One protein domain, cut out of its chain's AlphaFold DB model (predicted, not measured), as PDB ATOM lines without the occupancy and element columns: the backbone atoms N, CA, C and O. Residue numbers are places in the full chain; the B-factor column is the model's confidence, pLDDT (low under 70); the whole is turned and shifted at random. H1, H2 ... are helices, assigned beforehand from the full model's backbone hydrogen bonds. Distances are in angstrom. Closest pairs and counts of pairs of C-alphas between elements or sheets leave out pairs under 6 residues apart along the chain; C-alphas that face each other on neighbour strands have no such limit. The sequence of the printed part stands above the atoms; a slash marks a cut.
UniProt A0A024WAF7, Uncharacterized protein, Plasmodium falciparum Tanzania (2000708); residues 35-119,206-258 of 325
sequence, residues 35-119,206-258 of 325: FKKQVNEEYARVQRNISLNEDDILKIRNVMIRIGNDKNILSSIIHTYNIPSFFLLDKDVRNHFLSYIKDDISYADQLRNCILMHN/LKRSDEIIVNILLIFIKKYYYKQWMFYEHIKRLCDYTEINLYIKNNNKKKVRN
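What this domain is: This is residues 35 to 119 and 206 to 258 of the 325 residues of an uncharacterized protein of Plasmodium falciparum Tanzania (2000708) (UniProt A0A024WAF7). A compact body of helices bears two arms: in the body, H2 with H5 and H6 with H7 are two side-by-side pairs that cross nearly at right angles, and H3 and H4 sit by one end of H2. Residues 35 to 43 of H1 stick out, and residues 234 to 258, of which 234 to 238 belong to H8 and 242 to 254 to H9, make the other arm. The printed part has 138 residues, with nine named helices, H1 to H9 in order, and no named strand: its class is all helix. It is only just loose, close to extended, with a radius of gyration of the C-alphas of 21.1 A, and spans 76 by 38 by 26 A.

How they stand to each other: Start at H1, residues 35 to 47; its Gln 47 is close to but not clearly touching H6, residues 105 to 116, at Asp 109, their closest C-alphas 6.4 A apart. Next comes H2, residues 54 to 69, the hub, touching four helices. With residues 67 to 68 it only just touches H3, residues 71 to 81, only at the corner: 3 pairs of C-alphas are within 8 A, those of Ile 67 and Leu 74 closest at 5.8 A. With 64 to 68 it touches H4, residues 85 to 89; C-alphas 68 and 89 are closest at 5.5 A. With 57 to 64 it touches H5, residues 91 to 103, at a shallow tilt of 31 degrees, opposite ways; C-alphas 57 and 98 are closest at 6.6 A. With 56 to 60 it touches residues 112 to 115 of H6, only just about perpendicular at 72 degrees; C-alphas 56 and 112 are closest at 6.9 A. H7, residues 208 to 224, touches H6 at a shallow tilt of 26 degrees, opposite ways; C-alphas 114 and 209 are closest at 4.7 A. H8, residues 226 to 238, is close to but not clearly touching H7, with C-alphas 222 and 229 closest at 6.6 A. H9, residues 242 to 254, touches no helix. Every O i to N i+4 pair is within hydrogen-bond range in H1 to H5, H7 and H8, against 6 of 8 in H6 and 7 of 9 in H9.

Where its parts are: Find C-alpha 35 at (-61.189, -3.402, 30.141), where H1 begins. H2 is 22.6 A long; H7, 24.7 A, begins at (-43.943, -27.994, 25.686). H9, 20.8 A, ends at (-22.352, -61.413, 57.602).

The domain as a whole: C-alphas 35 and 258, the farthest apart, are 78.4 A from each other. Residues 120 to 205 are not printed, and C-alphas 119 and 206 are 17.0 A apart across the cut. No link printed whole is long. Mean pLDDT of the printed part is 83.4; it is under 70 in 21 residues, among them 35 to 45 and 116 to 119.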
ATOM      1  N   PHE A  35     -60.186  -3.085  31.163       50.94
ATOM      2  CA  PHE A  35     -61.189  -3.402  30.141       50.94
ATOM      3  C   PHE A  35     -60.634  -4.377  29.091       50.94
ATOM      4  O   PHE A  35     -61.294  -5.347  28.740       50.94
ATOM      5  N   LYS A  36     -59.378  -4.198  28.655       51.69
ATOM      6  CA  LYS A  36     -58.694  -5.136  27.749       51.69
ATOM      7  C   LYS A  36     -58.461  -6.497  28.413       51.69
ATOM      8  O   LYS A  36     -58.647  -7.517  27.760       51.69
ATOM      9  N   LYS A  37     -58.135  -6.535  29.714       57.91
ATOM     10  CA  LYS A  37     -58.103  -7.782  30.502       57.91
ATOM     11  C   LYS A  37     -59.469  -8.456  30.569       57.91
ATOM     12  O   LYS A  37     -59.534  -9.647  30.308       57.91
ATOM     13  N   GLN A  38     -60.536  -7.715  30.867       55.88
ATOM     14  CA  GLN A  38     -61.894  -8.264  30.940       55.88
ATOM     15  C   GLN A  38     -62.365  -8.813  29.590       55.88
ATOM     16  O   GLN A  38     -62.872  -9.925  29.538       55.88
ATOM     17  N   VAL A  39     -62.138  -8.087  28.492       59.75
ATOM     18  CA  VAL A  39     -62.467  -8.563  27.140       59.75
ATOM     19  C   VAL A  39     -61.654  -9.807  26.782       59.75
ATOM     20  O   VAL A  39     -62.222 -10.767  26.273       59.75
ATOM     21  N   ASN A  40     -60.356  -9.841  27.097       66.94
ATOM     22  CA  ASN A  40     -59.523 -11.026  26.872       66.94
ATOM     23  C   ASN A  40     -59.955 -12.220  27.739       66.94
ATOM     24  O   ASN A  40     -59.884 -13.360  27.290       66.94
ATOM     25  N   GLU A  41     -60.413 -11.976  28.967       68.81
ATOM     26  CA  GLU A  41     -60.901 -13.014  29.874       68.81
ATOM     27  C   GLU A  41     -62.251 -13.578  29.415       68.81
ATOM     28  O   GLU A  41     -62.430 -14.792  29.403       68.81
ATOM     29  N   GLU A  42     -63.172 -12.724  28.962       66.00
ATOM     30  CA  GLU A  42     -64.434 -13.134  28.335       66.00
ATOM     31  C   GLU A  42     -64.193 -13.900  27.028       66.00
ATOM     32  O   GLU A  42     -64.779 -14.958  26.808       66.00
ATOM     33  N   TYR A  43     -63.262 -13.439  26.189       67.62
ATOM     34  CA  TYR A  43     -62.897 -14.137  24.956       67.62
ATOM     35  C   TYR A  43     -62.294 -15.521  25.247       67.62
ATOM     36  O   TYR A  43     -62.683 -16.506  24.622       67.62
ATOM     37  N   ALA A  44     -61.420 -15.628  26.254       65.00
ATOM     38  CA  ALA A  44     -60.874 -16.904  26.714       65.00
ATOM     39  C   ALA A  44     -61.957 -17.824  27.313       65.00
ATOM     40  O   ALA A  44     -61.936 -19.034  27.085       65.00
ATOM     41  N   ARG A  45     -62.938 -17.278  28.047       69.25
ATOM     42  CA  ARG A  45     -64.092 -18.042  28.561       69.25
ATOM     43  C   ARG A  45     -64.937 -18.616  27.430       69.25
ATOM     44  O   ARG A  45     -65.325 -19.778  27.505       69.25
ATOM     45  N   VAL A  46     -65.194 -17.832  26.385       73.19
ATOM     46  CA  VAL A  46     -65.943 -18.295  25.212       73.19
ATOM     47  C   VAL A  46     -65.150 -19.355  24.449       73.19
ATOM     48  O   VAL A  46     -65.717 -20.390  24.113       73.19
ATOM     49  N   GLN A  47     -63.842 -19.160  24.243       67.56
ATOM     50  CA  GLN A  47     -62.992 -20.130  23.540       67.56
ATOM     51  C   GLN A  47     -62.911 -21.496  24.227       67.56
ATOM     52  O   GLN A  47     -62.861 -22.514  23.538       67.56
ATOM     53  N   ARG A  48     -62.984 -21.543  25.562       68.81
ATOM     54  CA  ARG A  48     -63.046 -22.805  26.318       68.81
ATOM     55  C   ARG A  48     -64.264 -23.661  26.014       68.81
ATOM     56  O   ARG A  48     -64.195 -24.858  26.237       68.81
ATOM     57  N   ASN A  49     -65.343 -23.072  25.506       71.88
ATOM     58  CA  ASN A  49     -66.579 -23.786  25.194       71.88
ATOM     59  C   ASN A  49     -66.667 -24.214  23.719       71.88
ATOM     60  O   ASN A  49     -67.687 -24.762  23.303       71.88
ATOM     61  N   ILE A  50     -65.626 -23.955  22.921       77.94
ATOM     62  CA  ILE A  50     -65.584 -24.297  21.497       77.94
ATOM     63  C   ILE A  50     -64.865 -25.636  21.329       77.94
ATOM     64  O   ILE A  50     -63.690 -25.767  21.677       77.94
ATOM     65  N   SER A  51     -65.552 -26.614  20.742       82.25
ATOM     66  CA  SER A  51     -64.965 -27.908  20.383       82.25
ATOM     67  C   SER A  51     -63.834 -27.768  19.354       82.25
ATOM     68  O   SER A  51     -63.721 -26.772  18.630       82.25
ATOM     69  N   LEU A  52     -62.956 -28.772  19.299       84.50
ATOM     70  CA  LEU A  52     -61.879 -28.827  18.308       84.50
ATOM     71  C   LEU A  52     -62.462 -29.037  16.904       84.50
ATOM     72  O   LEU A  52     -63.375 -29.844  16.721       84.50
ATOM     73  N   ASN A  53     -61.936 -28.311  15.913       85.81
ATOM     74  CA  ASN A  53     -62.324 -28.509  14.515       85.81
ATOM     75  C   ASN A  53     -61.529 -29.673  13.879       85.81
ATOM     76  O   ASN A  53     -60.605 -30.217  14.484       85.81
ATOM     77  N   GLU A  54     -61.877 -30.069  12.651       87.00
ATOM     78  CA  GLU A  54     -61.181 -31.171  11.959       87.00
ATOM     79  C   GLU A  54     -59.689 -30.881  11.718       87.00
ATOM     80  O   GLU A  54     -58.858 -31.786  11.824       87.00
ATOM     81  N   ASP A  55     -59.327 -29.623  11.455       87.31
ATOM     82  CA  ASP A  55     -57.938 -29.217  11.219       87.31
ATOM     83  C   ASP A  55     -57.083 -29.336  12.489       87.31
ATOM     84  O   ASP A  55     -55.940 -29.798  12.438       87.31
ATOM     85  N   ASP A  56     -57.638 -28.970  13.644       87.56
ATOM     86  CA  ASP A  56     -57.007 -29.095  14.955       87.56
ATOM     87  C   ASP A  56     -56.730 -30.576  15.250       87.56
ATOM     88  O   ASP A  56     -55.613 -30.955  15.616       87.56
ATOM     89  N   ILE A  57     -57.719 -31.442  15.007       89.69
ATOM     90  CA  ILE A  57     -57.587 -32.896  15.169       89.69
ATOM     91  C   ILE A  57     -56.519 -33.468  14.227       89.69
ATOM     92  O   ILE A  57     -55.724 -34.323  14.638       89.69
ATOM     93  N   LEU A  58     -56.450 -32.991  12.980       89.38
ATOM     94  CA  LEU A  58     -55.431 -33.409  12.016       89.38
ATOM     95  C   LEU A  58     -54.020 -33.001  12.468       89.38
ATOM     96  O   LEU A  58     -53.088 -33.807  12.390       89.38
ATOM     97  N   LYS A  59     -53.855 -31.788  13.003       89.44
ATOM     98  CA  LYS A  59     -52.573 -31.320  13.548       89.44
ATOM     99  C   LYS A  59     -52.137 -32.155  14.756       89.44
ATOM    100  O   LYS A  59     -50.991 -32.604  14.794       89.44
ATOM    101  N   ILE A  60     -53.048 -32.466  15.684       90.62
ATOM    102  CA  ILE A  60     -52.758 -33.352  16.831       90.62
ATOM    103  C   ILE A  60     -52.364 -34.752  16.352       90.62
ATOM    104  O   ILE A  60     -51.381 -35.322  16.831       90.62
ATOM    105  N   ARG A  61     -53.082 -35.303  15.367       92.19
ATOM    106  CA  ARG A  61     -52.748 -36.598  14.759       92.19
ATOM    107  C   ARG A  61     -51.316 -36.611  14.228       92.19
ATOM    108  O   ARG A  61     -50.589 -37.570  14.490       92.19
ATOM    109  N   ASN A  62     -50.908 -35.569  13.508       91.38
ATOM    110  CA  ASN A  62     -49.561 -35.467  12.948       91.38
ATOM    111  C   ASN A  62     -48.493 -35.397  14.046       91.38
ATOM    112  O   ASN A  62     -47.463 -36.061  13.934       91.38
ATOM    113  N   VAL A  63     -48.763 -34.681  15.143       90.12
ATOM    114  CA  VAL A  63     -47.881 -34.668  16.320       90.12
ATOM    115  C   VAL A  63     -47.737 -36.069  16.920       90.12
ATOM    116  O   VAL A  63     -46.618 -36.516  17.157       90.12
ATOM    117  N   MET A  64     -48.836 -36.806  17.098       90.44
ATOM    118  CA  MET A  64     -48.781 -38.175  17.628       90.44
ATOM    119  C   MET A  64     -48.026 -39.140  16.703       90.44
ATOM    120  O   MET A  64     -47.275 -39.986  17.182       90.44
ATOM    121  N   ILE A  65     -48.188 -39.011  15.382       91.25
ATOM    122  CA  ILE A  65     -47.434 -39.810  14.401       91.25
ATOM    123  C   ILE A  65     -45.939 -39.480  14.479       91.25
ATOM    124  O   ILE A  65     -45.113 -40.391  14.501       91.25
ATOM    125  N   ARG A  66     -45.586 -38.191  14.574       91.50
ATOM    126  CA  ARG A  66     -44.198 -37.746  14.758       91.50
ATOM    127  C   ARG A  66     -43.585 -38.344  16.026       91.50
ATOM    128  O   ARG A  66     -42.497 -38.902  15.948       91.50
ATOM    129  N   ILE A  67     -44.302 -38.286  17.152       89.25
ATOM    130  CA  ILE A  67     -43.885 -38.885  18.430       89.25
ATOM    131  C   ILE A  67     -43.628 -40.393  18.292       89.25
ATOM    132  O   ILE A  67     -42.656 -40.896  18.843       89.25
ATOM    133  N   GLY A  68     -44.486 -41.118  17.568       88.19
ATOM    134  CA  GLY A  68     -44.328 -42.561  17.374       88.19
ATOM    135  C   GLY A  68     -43.151 -42.947  16.471       88.19
ATOM    136  O   GLY A  68     -42.553 -44.003  16.671       88.19
ATOM    137  N   ASN A  69     -42.807 -42.107  15.492       90.31
ATOM    138  CA  ASN A  69     -41.748 -42.391  14.518       90.31
ATOM    139  C   ASN A  69     -40.347 -41.997  15.013       90.31
ATOM    140  O   ASN A  69     -39.363 -42.652  14.661       90.31
ATOM    141  N   ASP A  70     -40.244 -40.939  15.818       89.94
ATOM    142  CA  ASP A  70     -38.972 -40.472  16.365       89.94
ATOM    143  C   ASP A  70     -38.577 -41.282  17.609       89.94
ATOM    144  O   ASP A  70     -39.179 -41.171  18.680       89.94
ATOM    145  N   LYS A  71     -37.522 -42.097  17.482       88.94
ATOM    146  CA  LYS A  71     -37.041 -42.980  18.555       88.94
ATOM    147  C   LYS A  71     -36.565 -42.221  19.796       88.94
ATOM    148  O   LYS A  71     -36.729 -42.739  20.903       88.94
ATOM    149  N   ASN A  72     -35.985 -41.032  19.634       87.69
ATOM    150  CA  ASN A  72     -35.445 -40.253  20.748       87.69
ATOM    151  C   ASN A  72     -36.589 -39.659  21.572       87.69
ATOM    152  O   ASN A  72     -36.631 -39.821  22.796       87.69
ATOM    153  N   ILE A  73     -37.560 -39.048  20.888       86.69
ATOM    154  CA  ILE A  73     -38.779 -38.507  21.503       86.69
ATOM    155  C   ILE A  73     -39.570 -39.629  22.183       86.69
ATOM    156  O   ILE A  73     -39.950 -39.500  23.349       86.69
ATOM    157  N   LEU A  74     -39.763 -40.751  21.488       89.06
ATOM    158  CA  LEU A  74     -40.479 -41.910  22.009       89.06
ATOM    159  C   LEU A  74     -39.830 -42.446  23.293       89.06
ATOM    160  O   LEU A  74     -40.516 -42.632  24.297       89.06
ATOM    161  N   SER A  75     -38.509 -42.650  23.292       87.81
ATOM    162  CA  SER A  75     -37.768 -43.098  24.478       87.81
ATOM    163  C   SER A  75     -37.902 -42.108  25.640       87.81
ATOM    164  O   SER A  75     -38.198 -42.513  26.766       87.81
ATOM    165  N   SER A  76     -37.772 -40.807  25.362       87.62
ATOM    166  CA  SER A  76     -37.933 -39.745  26.359       87.62
ATOM    167  C   SER A  76     -39.317 -39.782  27.019       87.62
ATOM    168  O   SER A  76     -39.423 -39.720  28.247       87.62
ATOM    169  N   ILE A  77     -40.379 -39.967  26.226       87.56
ATOM    170  CA  ILE A  77     -41.755 -40.057  26.727       87.56
ATOM    171  C   ILE A  77     -41.962 -41.318  27.568       87.56
ATOM    172  O   ILE A  77     -42.519 -41.228  28.664       87.56
ATOM    173  N   ILE A  78     -41.493 -42.477  27.094       87.44
ATOM    174  CA  ILE A  78     -41.631 -43.755  27.810       87.44
ATOM    175  C   ILE A  78     -41.006 -43.653  29.203       87.44
ATOM    176  O   ILE A  78     -41.636 -44.028  30.188       87.44
ATOM    177  N   HIS A  79     -39.791 -43.109  29.308       84.81
ATOM    178  CA  HIS A  79     -39.098 -43.002  30.591       84.81
ATOM    179  C   HIS A  79     -39.664 -41.903  31.498       84.81
ATOM    180  O   HIS A  79     -39.710 -42.090  32.711       84.81
ATOM    181  N   THR A  80     -40.103 -40.776  30.932       87.69
ATOM    182  CA  THR A  80     -40.576 -39.625  31.720       87.69
ATOM    183  C   THR A  80     -42.000 -39.819  32.233       87.69
ATOM    184  O   THR A  80     -42.280 -39.540  33.396       87.69
ATOM    185  N   TYR A  81     -42.899 -40.322  31.386       86.50
ATOM    186  CA  TYR A  81     -44.325 -40.467  31.706       86.50
ATOM    187  C   TYR A  81     -44.717 -41.897  32.077       86.50
ATOM    188  O   TYR A  81     -45.875 -42.148  32.415       86.50
ATOM    189  N   ASN A  82     -43.766 -42.834  32.018       87.06
ATOM    190  CA  ASN A  82     -43.996 -44.257  32.250       87.06
ATOM    191  C   ASN A  82     -45.111 -44.832  31.356       87.06
ATOM    192  O   ASN A  82     -45.869 -45.703  31.776       87.06
ATOM    193  N   ILE A  83     -45.247 -44.311  30.131       89.88
ATOM    194  CA  ILE A  83     -46.241 -44.781  29.164       89.88
ATOM    195  C   ILE A  83     -45.625 -45.921  28.353       89.88
ATOM    196  O   ILE A  83     -44.585 -45.718  27.722       89.88
ATOM    197  N   PRO A  84     -46.256 -47.104  28.309       90.94
ATOM    198  CA  PRO A  84     -45.809 -48.177  27.432       90.94
ATOM    199  C   PRO A  84     -45.793 -47.762  25.962       90.94
ATOM    200  O   PRO A  84     -46.758 -47.186  25.458       90.94
ATOM    201  N   SER A  85     -44.732 -48.137  25.244       91.75
ATOM    202  CA  SER A  85     -44.570 -47.821  23.817       91.75
ATOM    203  C   SER A  85     -45.750 -48.283  22.964       91.75
ATOM    204  O   SER A  85     -46.142 -47.582  22.035       91.75
ATOM    205  N   PHE A  86     -46.358 -49.427  23.295       91.94
ATOM    206  CA  PHE A  86     -47.478 -49.966  22.526       91.94
ATOM    207  C   PHE A  86     -48.682 -49.013  22.497       91.94
ATOM    208  O   PHE A  86     -49.312 -48.905  21.456       91.94
ATOM    209  N   PHE A  87     -48.956 -48.241  23.559       94.00
ATOM    210  CA  PHE A  87     -50.038 -47.247  23.539       94.00
ATOM    211  C   PHE A  87     -49.761 -46.075  22.592       94.00
ATOM    212  O   PHE A  87     -50.694 -45.498  22.041       94.00
ATOM    213  N   LEU A  88     -48.489 -45.708  22.419       92.25
ATOM    214  CA  LEU A  88     -48.076 -44.597  21.560       92.25
ATOM    215  C   LEU A  88     -48.056 -45.004  20.078       92.25
ATOM    216  O   LEU A  88     -48.327 -44.185  19.201       92.25
ATOM    217  N   LEU A  89     -47.755 -46.275  19.801       92.62
ATOM    218  CA  LEU A  89     -47.638 -46.813  18.445       92.62
ATOM    219  C   LEU A  89     -48.980 -47.299  17.876       92.62
ATOM    220  O   LEU A  89     -49.207 -47.205  16.666       92.62
ATOM    221  N   ASP A  90     -49.883 -47.779  18.730       94.94
ATOM    222  CA  ASP A  90     -51.160 -48.362  18.325       94.94
ATOM    223  C   ASP A  90     -52.070 -47.338  17.612       94.94
ATOM    224  O   ASP A  90     -52.372 -46.246  18.106       94.94
ATOM    225  N   LYS A  91     -52.497 -47.697  16.395       94.69
ATOM    226  CA  LYS A  91     -53.365 -46.870  15.550       94.69
ATOM    227  C   LYS A  91     -54.769 -46.738  16.135       94.69
ATOM    228  O   LYS A  91     -55.358 -45.665  16.005       94.69
ATOM    229  N   ASP A  92     -55.288 -47.779  16.770       95.19
ATOM    230  CA  ASP A  92     -56.645 -47.801  17.305       95.19
ATOM    231  C   ASP A  92     -56.728 -46.978  18.587       95.19
ATOM    232  O   ASP A  92     -57.637 -46.163  18.729       95.19
ATOM    233  N   VAL A  93     -55.716 -47.079  19.458       95.19
ATOM    234  CA  VAL A  93     -55.576 -46.199  20.635       95.19
ATOM    235  C   VAL A  93     -55.510 -44.737  20.203       95.19
ATOM    236  O   VAL A  93     -56.228 -43.898  20.747       95.19
ATOM    237  N   ARG A  94     -54.699 -44.427  19.184       95.44
ATOM    238  CA  ARG A  94     -54.596 -43.071  18.635       95.44
ATOM    239  C   ARG A  94     -55.926 -42.580  18.063       95.44
ATOM    240  O   ARG A  94     -56.336 -41.471  18.374       95.44
ATOM    241  N   ASN A  95     -56.615 -43.377  17.249       95.50
ATOM    242  CA  ASN A  95     -57.903 -42.979  16.672       95.50
ATOM    243  C   ASN A  95     -58.979 -42.772  17.745       95.50
ATOM    244  O   ASN A  95     -59.731 -41.803  17.676       95.50
ATOM    245  N   HIS A  96     -59.025 -43.649  18.748       96.19
ATOM    246  CA  HIS A  96     -59.956 -43.528  19.862       96.19
ATOM    247  C   HIS A  96     -59.667 -42.272  20.694       96.19
ATOM    248  O   HIS A  96     -60.590 -41.532  21.019       96.19
ATOM    249  N   PHE A  97     -58.391 -41.971  20.953       95.50
ATOM    250  CA  PHE A  97     -57.988 -40.725  21.601       95.50
ATOM    251  C   PHE A  97     -58.434 -39.487  20.809       95.50
ATOM    252  O   PHE A  97     -58.983 -38.559  21.394       95.50
ATOM    253  N   LEU A  98     -58.250 -39.486  19.484       93.69
ATOM    254  CA  LEU A  98     -58.674 -38.374  18.624       93.69
ATOM    255  C   LEU A  98     -60.200 -38.180  18.624       93.69
ATOM    256  O   LEU A  98     -60.661 -37.045  18.619       93.69
ATOM    257  N   SER A  99     -60.982 -39.265  18.662       93.44
ATOM    258  CA  SER A  99     -62.441 -39.175  18.831       93.44
ATOM    259  C   SER A  99     -62.802 -38.606  20.202       93.44
ATOM    260  O   SER A  99     -63.635 -37.716  20.302       93.44
ATOM    261  N   TYR A 100     -62.126 -39.069  21.255       92.25
ATOM    262  CA  TYR A 100     -62.363 -38.616  22.621       92.25
ATOM    263  C   TYR A 100     -62.149 -37.105  22.787       92.25
ATOM    264  O   TYR A 100     -63.011 -36.426  23.334       92.25
ATOM    265  N   ILE A 101     -61.037 -36.562  22.284       90.25
ATOM    266  CA  ILE A 101     -60.757 -35.119  22.389       90.25
ATOM    267  C   ILE A 101     -61.655 -34.263  21.485       90.25
ATOM    268  O   ILE A 101     -61.805 -33.072  21.735       90.25
ATOM    269  N   LYS A 102     -62.232 -34.848  20.429       88.06
ATOM    270  CA  LYS A 102     -63.191 -34.160  19.559       88.06
ATOM    271  C   LYS A 102     -64.515 -33.921  20.285       88.06
ATOM    272  O   LYS A 102     -65.096 -32.846  20.151       88.06
ATOM    273  N   ASP A 103     -64.951 -34.909  21.063       84.31
ATOM    274  CA  ASP A 103     -66.220 -34.872  21.791       84.31
ATOM    275  C   ASP A 103     -66.095 -34.180  23.164       84.31
ATOM    276  O   ASP A 103     -67.058 -33.587  23.653       84.31
ATOM    277  N   ASP A 104     -64.916 -34.228  23.796       81.56
ATOM    278  CA  ASP A 104     -64.666 -33.654  25.123       81.56
ATOM    279  C   ASP A 104     -64.062 -32.241  25.051       81.56
ATOM    280  O   ASP A 104     -62.886 -32.035  24.740       81.56
ATOM    281  N   ILE A 105     -64.869 -31.246  25.419       80.75
ATOM    282  CA  ILE A 105     -64.498 -29.825  25.410       80.75
ATOM    283  C   ILE A 105     -63.477 -29.489  26.519       80.75
ATOM    284  O   ILE A 105     -62.766 -28.489  26.424       80.75
ATOM    285  N   SER A 106     -63.327 -30.344  27.542       83.44
ATOM    286  CA  SER A 106     -62.514 -30.072  28.741       83.44
ATOM    287  C   SER A 106     -61.061 -29.687  28.439       83.44
ATOM    288  O   SER A 106     -60.451 -28.924  29.190       83.44
ATOM    289  N   TYR A 107     -60.503 -30.200  27.339       83.31
ATOM    290  CA  TYR A 107     -59.117 -29.953  26.932       83.31
ATOM    291  C   TYR A 107     -58.989 -29.110  25.656       83.31
ATOM    292  O   TYR A 107     -57.866 -28.854  25.219       83.31
ATOM    293  N   ALA A 108     -60.100 -28.663  25.062       80.88
ATOM    294  CA  ALA A 108     -60.108 -28.020  23.749       80.88
ATOM    295  C   ALA A 108     -59.265 -26.732  23.712       80.88
ATOM    296  O   ALA A 108     -58.454 -26.558  22.807       80.88
ATOM    297  N   ASP A 109     -59.382 -25.870  24.728       79.25
ATOM    298  CA  ASP A 109     -58.581 -24.639  24.861       79.25
ATOM    299  C   ASP A 109     -57.078 -24.945  24.992       79.25
ATOM    300  O   ASP A 109     -56.244 -24.393  24.275       79.25
ATOM    301  N   GLN A 110     -56.717 -25.900  25.855       81.00
ATOM    302  CA  GLN A 110     -55.316 -26.288  26.068       81.00
ATOM    303  C   GLN A 110     -54.694 -26.856  24.790       81.00
ATOM    304  O   GLN A 110     -53.596 -26.456  24.411       81.00
ATOM    305  N   LEU A 111     -55.409 -27.750  24.107       83.94
ATOM    306  CA  LEU A 111     -54.953 -28.372  22.867       83.94
ATOM    307  C   LEU A 111     -54.847 -27.352  21.727       83.94
ATOM    308  O   LEU A 111     -53.845 -27.353  21.014       83.94
ATOM    309  N   ARG A 112     -55.812 -26.435  21.593       82.19
ATOM    310  CA  ARG A 112     -55.772 -25.370  20.582       82.19
ATOM    311  C   ARG A 112     -54.586 -24.436  20.801       82.19
ATOM    312  O   ARG A 112     -53.854 -24.152  19.857       82.19
ATOM    313  N   ASN A 113     -54.325 -24.038  22.044       77.06
ATOM    314  CA  ASN A 113     -53.154 -23.228  22.379       77.06
ATOM    315  C   ASN A 113     -51.842 -23.967  22.063       77.06
ATOM    316  O   ASN A 113     -50.923 -23.361  21.520       77.06
ATOM    317  N   CYS A 114     -51.757 -25.281  22.298       76.69
ATOM    318  CA  CYS A 114     -50.586 -26.077  21.900       76.69
ATOM    319  C   CYS A 114     -50.335 -26.076  20.390       76.69
ATOM    320  O   CYS A 114     -49.184 -26.057  19.960       76.69
ATOM    321  N   ILE A 115     -51.405 -26.126  19.598       75.56
ATOM    322  CA  ILE A 115     -51.348 -26.155  18.133       75.56
ATOM    323  C   ILE A 115     -51.036 -24.767  17.559       75.56
ATOM    324  O   ILE A 115     -50.328 -24.660  16.561       75.56
ATOM    325  N   LEU A 116     -51.551 -23.699  18.172       62.78
ATOM    326  CA  LEU A 116     -51.303 -22.321  17.739       62.78
ATOM    327  C   LEU A 116     -49.863 -21.884  18.025       62.78
ATOM    328  O   LEU A 116     -49.219 -21.337  17.138       62.78
ATOM    329  N   MET A 117     -49.308 -22.254  19.184       55.00
ATOM    330  CA  MET A 117     -47.896 -22.011  19.533       55.00
ATOM    331  C   MET A 117     -46.898 -22.725  18.599       55.00
ATOM    332  O   MET A 117     -45.700 -22.467  18.664       55.00
ATOM    333  N   HIS A 118     -47.374 -23.641  17.750       54.06
ATOM    334  CA  HIS A 118     -46.576 -24.292  16.714       54.06
ATOM    335  C   HIS A 118     -46.470 -23.485  15.409       54.06
ATOM    336  O   HIS A 118     -45.569 -23.782  14.632       54.06
ATOM    337  N   ASN A 119     -47.343 -22.497  15.167       48.12
ATOM    338  CA  ASN A 119     -47.323 -21.697  13.931       48.12
ATOM    339  C   ASN A 119     -46.506 -20.396  14.069       48.12
ATOM    340  O   ASN A 119     -46.102 -19.841  13.059       48.12
ATOM    341  N   LEU A 206     -38.427 -32.359  25.273       68.75
ATOM    342  CA  LEU A 206     -39.714 -32.517  24.613       68.75
ATOM    343  C   LEU A 206     -40.356 -31.131  24.456       68.75
ATOM    344  O   LEU A 206     -40.297 -30.310  25.378       68.75
ATOM    345  N   LYS A 207     -40.911 -30.831  23.278       78.44
ATOM    346  CA  LYS A 207     -41.560 -29.533  23.067       78.44
ATOM    347  C   LYS A 207     -42.712 -29.416  24.069       78.44
ATOM    348  O   LYS A 207     -43.449 -30.374  24.284       78.44
ATOM    349  N   ARG A 208     -42.895 -28.235  24.671       75.12
ATOM    350  CA  ARG A 208     -43.943 -27.994  25.686       75.12
ATOM    351  C   ARG A 208     -45.351 -28.341  25.174       75.12
ATOM    352  O   ARG A 208     -46.203 -28.753  25.954       75.12
ATOM    353  N   SER A 209     -45.583 -28.197  23.871       74.56
ATOM    354  CA  SER A 209     -46.807 -28.611  23.177       74.56
ATOM    355  C   SER A 209     -47.023 -30.131  23.200       74.56
ATOM    356  O   SER A 209     -48.127 -30.591  23.491       74.56
ATOM    357  N   ASP A 210     -45.967 -30.912  22.959       85.12
ATOM    358  CA  ASP A 210     -46.004 -32.377  22.972       85.12
ATOM    359  C   ASP A 210     -46.294 -32.909  24.383       85.12
ATOM    360  O   ASP A 210     -47.089 -33.833  24.544       85.12
ATOM    361  N   GLU A 211     -45.708 -32.290  25.415       85.62
ATOM    362  CA  GLU A 211     -45.942 -32.646  26.822       85.62
ATOM    363  C   GLU A 211     -47.432 -32.574  27.195       85.62
ATOM    364  O   GLU A 211     -47.945 -33.446  27.898       85.62
ATOM    365  N   ILE A 212     -48.148 -31.551  26.719       87.56
ATOM    366  CA  ILE A 212     -49.575 -31.367  27.016       87.56
ATOM    367  C   ILE A 212     -50.406 -32.470  26.356       87.56
ATOM    368  O   ILE A 212     -51.238 -33.087  27.024       87.56
ATOM    369  N   ILE A 213     -50.141 -32.782  25.083       90.19
ATOM    370  CA  ILE A 213     -50.831 -33.868  24.368       90.19
ATOM    371  C   ILE A 213     -50.573 -35.211  25.063       90.19
ATOM    372  O   ILE A 213     -51.511 -35.972  25.298       90.19
ATOM    373  N   VAL A 214     -49.323 -35.487  25.450       91.31
ATOM    374  CA  VAL A 214     -48.936 -36.720  26.152       91.31
ATOM    375  C   VAL A 214     -49.609 -36.830  27.524       91.31
ATOM    376  O   VAL A 214     -50.071 -37.910  27.890       91.31
ATOM    377  N   ASN A 215     -49.722 -35.732  28.273       91.06
ATOM    378  CA  ASN A 215     -50.416 -35.719  29.563       91.06
ATOM    379  C   ASN A 215     -51.911 -36.035  29.423       91.06
ATOM    380  O   ASN A 215     -52.446 -36.848  30.179       91.06
ATOM    381  N   ILE A 216     -52.585 -35.432  28.440       92.06
ATOM    382  CA  ILE A 216     -54.006 -35.696  28.179       92.06
ATOM    383  C   ILE A 216     -54.189 -37.141  27.693       92.06
ATOM    384  O   ILE A 216     -55.091 -37.843  28.156       92.06
ATOM    385  N   LEU A 217     -53.285 -37.630  26.838       93.56
ATOM    386  CA  LEU A 217     -53.253 -39.025  26.404       93.56
ATOM    387  C   LEU A 217     -53.083 -39.989  27.586       93.56
ATOM    388  O   LEU A 217     -53.768 -41.005  27.643       93.56
ATOM    389  N   LEU A 218     -52.223 -39.678  28.559       93.44
ATOM    390  CA  LEU A 218     -52.040 -40.496  29.761       93.44
ATOM    391  C   LEU A 218     -53.328 -40.592  30.589       93.44
ATOM    392  O   LEU A 218     -53.683 -41.680  31.049       93.44
ATOM    393  N   ILE A 219     -54.036 -39.472  30.773       93.06
ATOM    394  CA  ILE A 219     -55.332 -39.440  31.470       93.06
ATOM    395  C   ILE A 219     -56.347 -40.313  30.722       93.06
ATOM    396  O   ILE A 219     -57.020 -41.147  31.330       93.06
ATOM    397  N   PHE A 220     -56.406 -40.173  29.398       95.00
ATOM    398  CA  PHE A 220     -57.262 -40.979  28.535       95.00
ATOM    399  C   PHE A 220     -56.943 -42.482  28.630       95.00
ATOM    400  O   PHE A 220     -57.848 -43.283  28.867       95.00
ATOM    401  N   ILE A 221     -55.669 -42.876  28.530       95.06
ATOM    402  CA  ILE A 221     -55.229 -44.277  28.646       95.06
ATOM    403  C   ILE A 221     -55.647 -44.855  29.998       95.06
ATOM    404  O   ILE A 221     -56.238 -45.932  30.053       95.06
ATOM    405  N   LYS A 222     -55.402 -44.130  31.094       92.81
ATOM    406  CA  LYS A 222     -55.776 -44.582  32.442       92.81
ATOM    407  C   LYS A 222     -57.286 -44.723  32.629       92.81
ATOM    408  O   LYS A 222     -57.705 -45.529  33.450       92.81
ATOM    409  N   LYS A 223     -58.095 -43.973  31.878       94.12
ATOM    410  CA  LYS A 223     -59.560 -44.038  31.936       94.12
ATOM    411  C   LYS A 223     -60.131 -45.166  31.072       94.12
ATOM    412  O   LYS A 223     -60.935 -45.954  31.559       94.12
ATOM    413  N   TYR A 224     -59.709 -45.271  29.812       95.19
ATOM    414  CA  TYR A 224     -60.323 -46.173  28.825       95.19
ATOM    415  C   TYR A 224     -59.571 -47.495  28.630       95.19
ATOM    416  O   TYR A 224     -60.180 -48.498  28.263       95.19
ATOM    417  N   TYR A 225     -58.274 -47.531  28.935       95.69
ATOM    418  CA  TYR A 225     -57.401 -48.704  28.802       95.69
ATOM    419  C   TYR A 225     -56.808 -49.132  30.154       95.69
ATOM    420  O   TYR A 225     -55.695 -49.661  30.236       95.69
ATOM    421  N   TYR A 226     -57.555 -48.914  31.242       94.38
ATOM    422  CA  TYR A 226     -57.092 -49.191  32.605       94.38
ATOM    423  C   TYR A 226     -56.686 -50.656  32.808       94.38
ATOM    424  O   TYR A 226     -55.746 -50.925  33.547       94.38
ATOM    425  N   LYS A 227     -57.347 -51.615  32.139       95.12
ATOM    426  CA  LYS A 227     -57.005 -53.044  32.247       95.12
ATOM    427  C   LYS A 227     -55.604 -53.319  31.704       95.12
ATOM    428  O   LYS A 227     -54.807 -53.970  32.371       95.12
ATOM    429  N   GLN A 228     -55.299 -52.792  30.520       94.00
ATOM    430  CA  GLN A 228     -53.996 -52.919  29.870       94.00
ATOM    431  C   GLN A 228     -52.916 -52.161  30.653       94.00
ATOM    432  O   GLN A 228     -51.816 -52.675  30.833       94.00
ATOM    433  N   TRP A 229     -53.246 -50.972  31.166       92.38
ATOM    434  CA  TRP A 229     -52.357 -50.191  32.028       92.38
ATOM    435  C   TRP A 229     -52.006 -50.939  33.322       92.38
ATOM    436  O   TRP A 229     -50.832 -51.100  33.646       92.38
ATOM    437  N   MET A 230     -53.012 -51.449  34.040       91.06
ATOM    438  CA  MET A 230     -52.819 -52.219  35.274       91.06
ATOM    439  C   MET A 230     -52.028 -53.502  35.026       91.06
ATOM    440  O   MET A 230     -51.139 -53.836  35.806       91.06
ATOM    441  N   PHE A 231     -52.314 -54.204  33.927       92.94
ATOM    442  CA  PHE A 231     -51.546 -55.378  33.530       92.94
ATOM    443  C   PHE A 231     -50.071 -55.031  33.299       92.94
ATOM    444  O   PHE A 231     -49.195 -55.703  33.840       92.94
ATOM    445  N   TYR A 232     -49.791 -53.956  32.558       90.50
ATOM    446  CA  TYR A 232     -48.426 -53.488  32.340       90.50
ATOM    447  C   TYR A 232     -47.713 -53.153  33.653       90.50
ATOM    448  O   TYR A 232     -46.595 -53.613  33.866       90.50
ATOM    449  N   GLU A 233     -48.358 -52.407  34.551       88.69
ATOM    450  CA  GLU A 233     -47.789 -52.061  35.859       88.69
ATOM    451  C   GLU A 233     -47.467 -53.312  36.691       88.69
ATOM    452  O   GLU A 233     -46.399 -53.399  37.296       88.69
ATOM    453  N   HIS A 234     -48.343 -54.321  36.683       91.44
ATOM    454  CA  HIS A 234     -48.083 -55.585  37.371       91.44
ATOM    455  C   HIS A 234     -46.886 -56.328  36.774       91.44
ATOM    456  O   HIS A 234     -46.002 -56.746  37.518       91.44
ATOM    457  N   ILE A 235     -46.822 -56.461  35.446       91.19
ATOM    458  CA  ILE A 235     -45.688 -57.108  34.771       91.19
ATOM    459  C   ILE A 235     -44.394 -56.346  35.044       91.19
ATOM    460  O   ILE A 235     -43.389 -56.955  35.393       91.19
ATOM    461  N   LYS A 236     -44.423 -55.014  34.965       88.06
ATOM    462  CA  LYS A 236     -43.269 -54.165  35.257       88.06
ATOM    463  C   LYS A 236     -42.733 -54.416  36.667       88.06
ATOM    464  O   LYS A 236     -41.529 -54.570  36.823       88.06
ATOM    465  N   ARG A 237     -43.614 -54.508  37.670       87.25
ATOM    466  CA  ARG A 237     -43.231 -54.827  39.056       87.25
ATOM    467  C   ARG A 237     -42.699 -56.250  39.206       87.25
ATOM    468  O   ARG A 237     -41.728 -56.454  39.919       87.25
ATOM    469  N   LEU A 238     -43.307 -57.229  38.537       89.25
ATOM    470  CA  LEU A 238     -42.838 -58.621  38.562       89.25
ATOM    471  C   LEU A 238     -41.462 -58.789  37.902       89.25
ATOM    472  O   LEU A 238     -40.694 -59.664  38.295       89.25
ATOM    473  N   CYS A 239     -41.157 -57.957  36.908       87.94
ATOM    474  CA  CYS A 239     -39.869 -57.924  36.223       87.94
ATOM    475  C   CYS A 239     -38.849 -56.979  36.882       87.94
ATOM    476  O   CYS A 239     -37.733 -56.852  36.374       87.94
ATOM    477  N   ASP A 240     -39.200 -56.314  37.987       86.06
ATOM    478  CA  ASP A 240     -38.275 -55.454  38.716       86.06
ATOM    479  C   ASP A 240     -37.410 -56.283  39.674       86.06
ATOM    480  O   ASP A 240     -37.795 -56.630  40.789       86.06
ATOM    481  N   TYR A 241     -36.202 -56.606  39.219       86.00
ATOM    482  CA  TYR A 241     -35.227 -57.367  39.997       86.00
ATOM    483  C   TYR A 241     -34.251 -56.484  40.791       86.00
ATOM    484  O   TYR A 241     -33.289 -57.000  41.368       86.00
ATOM    485  N   THR A 242     -34.462 -55.162  40.853       83.25
ATOM    486  CA  THR A 242     -33.585 -54.260  41.623       83.25
ATOM    487  C   THR A 242     -33.582 -54.605  43.117       83.25
ATOM    488  O   THR A 242     -32.524 -54.603  43.756       83.25
ATOM    489  N   GLU A 243     -34.728 -55.028  43.656       75.94
ATOM    490  CA  GLU A 243     -34.874 -55.471  45.046       75.94
ATOM    491  C   GLU A 243     -34.040 -56.721  45.365       75.94
ATOM    492  O   GLU A 243     -33.491 -56.838  46.465       75.94
ATOM    493  N   ILE A 244     -33.859 -57.633  44.400       80.81
ATOM    494  CA  ILE A 244     -33.045 -58.846  44.585       80.81
ATOM    495  C   ILE A 244     -31.591 -58.473  44.881       80.81
ATOM    496  O   ILE A 244     -30.969 -59.046  45.779       80.81
ATOM    497  N   ASN A 245     -31.047 -57.471  44.185       76.38
ATOM    498  CA  ASN A 245     -29.681 -57.007  44.427       76.38
ATOM    499  C   ASN A 245     -29.519 -56.449  45.849       76.38
ATOM    500  O   ASN A 245     -28.518 -56.727  46.518       76.38
ATOM    501  N   LEU A 246     -30.519 -55.712  46.343       79.44
ATOM    502  CA  LEU A 246     -30.540 -55.197  47.714       79.44
ATOM    503  C   LEU A 246     -30.662 -56.325  48.743       79.44
ATOM    504  O   LEU A 246     -29.932 -56.326  49.740       79.44
ATOM    505  N   TYR A 247     -31.517 -57.316  48.487       78.00
ATOM    506  CA  TYR A 247     -31.669 -58.500  49.331       78.00
ATOM    507  C   TYR A 247     -30.354 -59.284  49.451       78.00
ATOM    508  O   TYR A 247     -29.910 -59.596  50.560       78.00
ATOM    509  N   ILE A 248     -29.676 -59.544  48.329       78.62
ATOM    510  CA  ILE A 248     -28.368 -60.215  48.300       78.62
ATOM    511  C   ILE A 248     -27.329 -59.389  49.070       78.62
ATOM    512  O   ILE A 248     -26.572 -59.943  49.873       78.62
ATOM    513  N   LYS A 249     -27.297 -58.064  48.867       74.00
ATOM    514  CA  LYS A 249     -26.370 -57.158  49.561       74.00
ATOM    515  C   LYS A 249     -26.598 -57.165  51.072       74.00
ATOM    516  O   LYS A 249     -25.626 -57.188  51.821       74.00
ATOM    517  N   ASN A 250     -27.849 -57.171  51.528       74.88
ATOM    518  CA  ASN A 250     -28.182 -57.125  52.950       74.88
ATOM    519  C   ASN A 250     -27.934 -58.459  53.667       74.88
ATOM    520  O   ASN A 250     -27.386 -58.450  54.768       74.88
ATOM    521  N   ASN A 251     -28.237 -59.598  53.037       70.62
ATOM    522  CA  ASN A 251     -28.006 -60.914  53.643       70.62
ATOM    523  C   ASN A 251     -26.525 -61.327  53.657       70.62
ATOM    524  O   ASN A 251     -26.064 -61.955  54.611       70.62
ATOM    525  N   ASN A 252     -25.744 -60.924  52.649       65.38
ATOM    526  CA  ASN A 252     -24.326 -61.281  52.553       65.38
ATOM    527  C   ASN A 252     -23.385 -60.422  53.415       65.38
ATOM    528  O   ASN A 252     -22.189 -60.707  53.453       65.38
ATOM    529  N   LYS A 253     -23.890 -59.416  54.145       60.38
ATOM    530  CA  LYS A 253     -23.087 -58.581  55.064       60.38
ATOM    531  C   LYS A 253     -22.421 -59.369  56.201       60.38
ATOM    532  O   LYS A 253     -21.496 -58.860  56.820       60.38
ATOM    533  N   LYS A 254     -22.856 -60.604  56.477       64.19
ATOM    534  CA  LYS A 254     -22.352 -61.413  57.602       64.19
ATOM    535  C   LYS A 254     -21.004 -62.105  57.347       64.19
ATOM    536  O   LYS A 254     -20.431 -62.635  58.293       64.19
ATOM    537  N   LYS A 255     -20.487 -62.139  56.110       74.25
ATOM    538  CA  LYS A 255     -19.190 -62.770  55.794       74.25
ATOM    539  C   LYS A 255     -18.344 -61.879  54.889       74.25
ATOM    540  O   LYS A 255     -18.778 -61.513  53.798       74.25
ATOM    541  N   VAL A 256     -17.116 -61.591  55.320       82.31
ATOM    542  CA  VAL A 256     -16.107 -60.915  54.493       82.31
ATOM    543  C   VAL A 256     -15.735 -61.837  53.327       82.31
ATOM    544  O   VAL A 256     -15.413 -63.007  53.535       82.31
ATOM    545  N   ARG A 257     -15.822 -61.331  52.091       85.06
ATOM    546  CA  ARG A 257     -15.480 -62.066  50.863       85.06
ATOM    547  C   ARG A 257     -14.353 -61.347  50.135       85.06
ATOM    548  O   ARG A 257     -14.516 -60.187  49.774       85.06
ATOM    549  N   ASN A 258     -13.266 -62.060  49.861       90.12
ATOM    550  CA  ASN A 258     -12.155 -61.557  49.053       90.12
ATOM    551  C   ASN A 258     -12.352 -61.987  47.596       90.12
ATOM    552  O   ASN A 258     -12.569 -63.169  47.323       90.12
TER     553      ASN A 258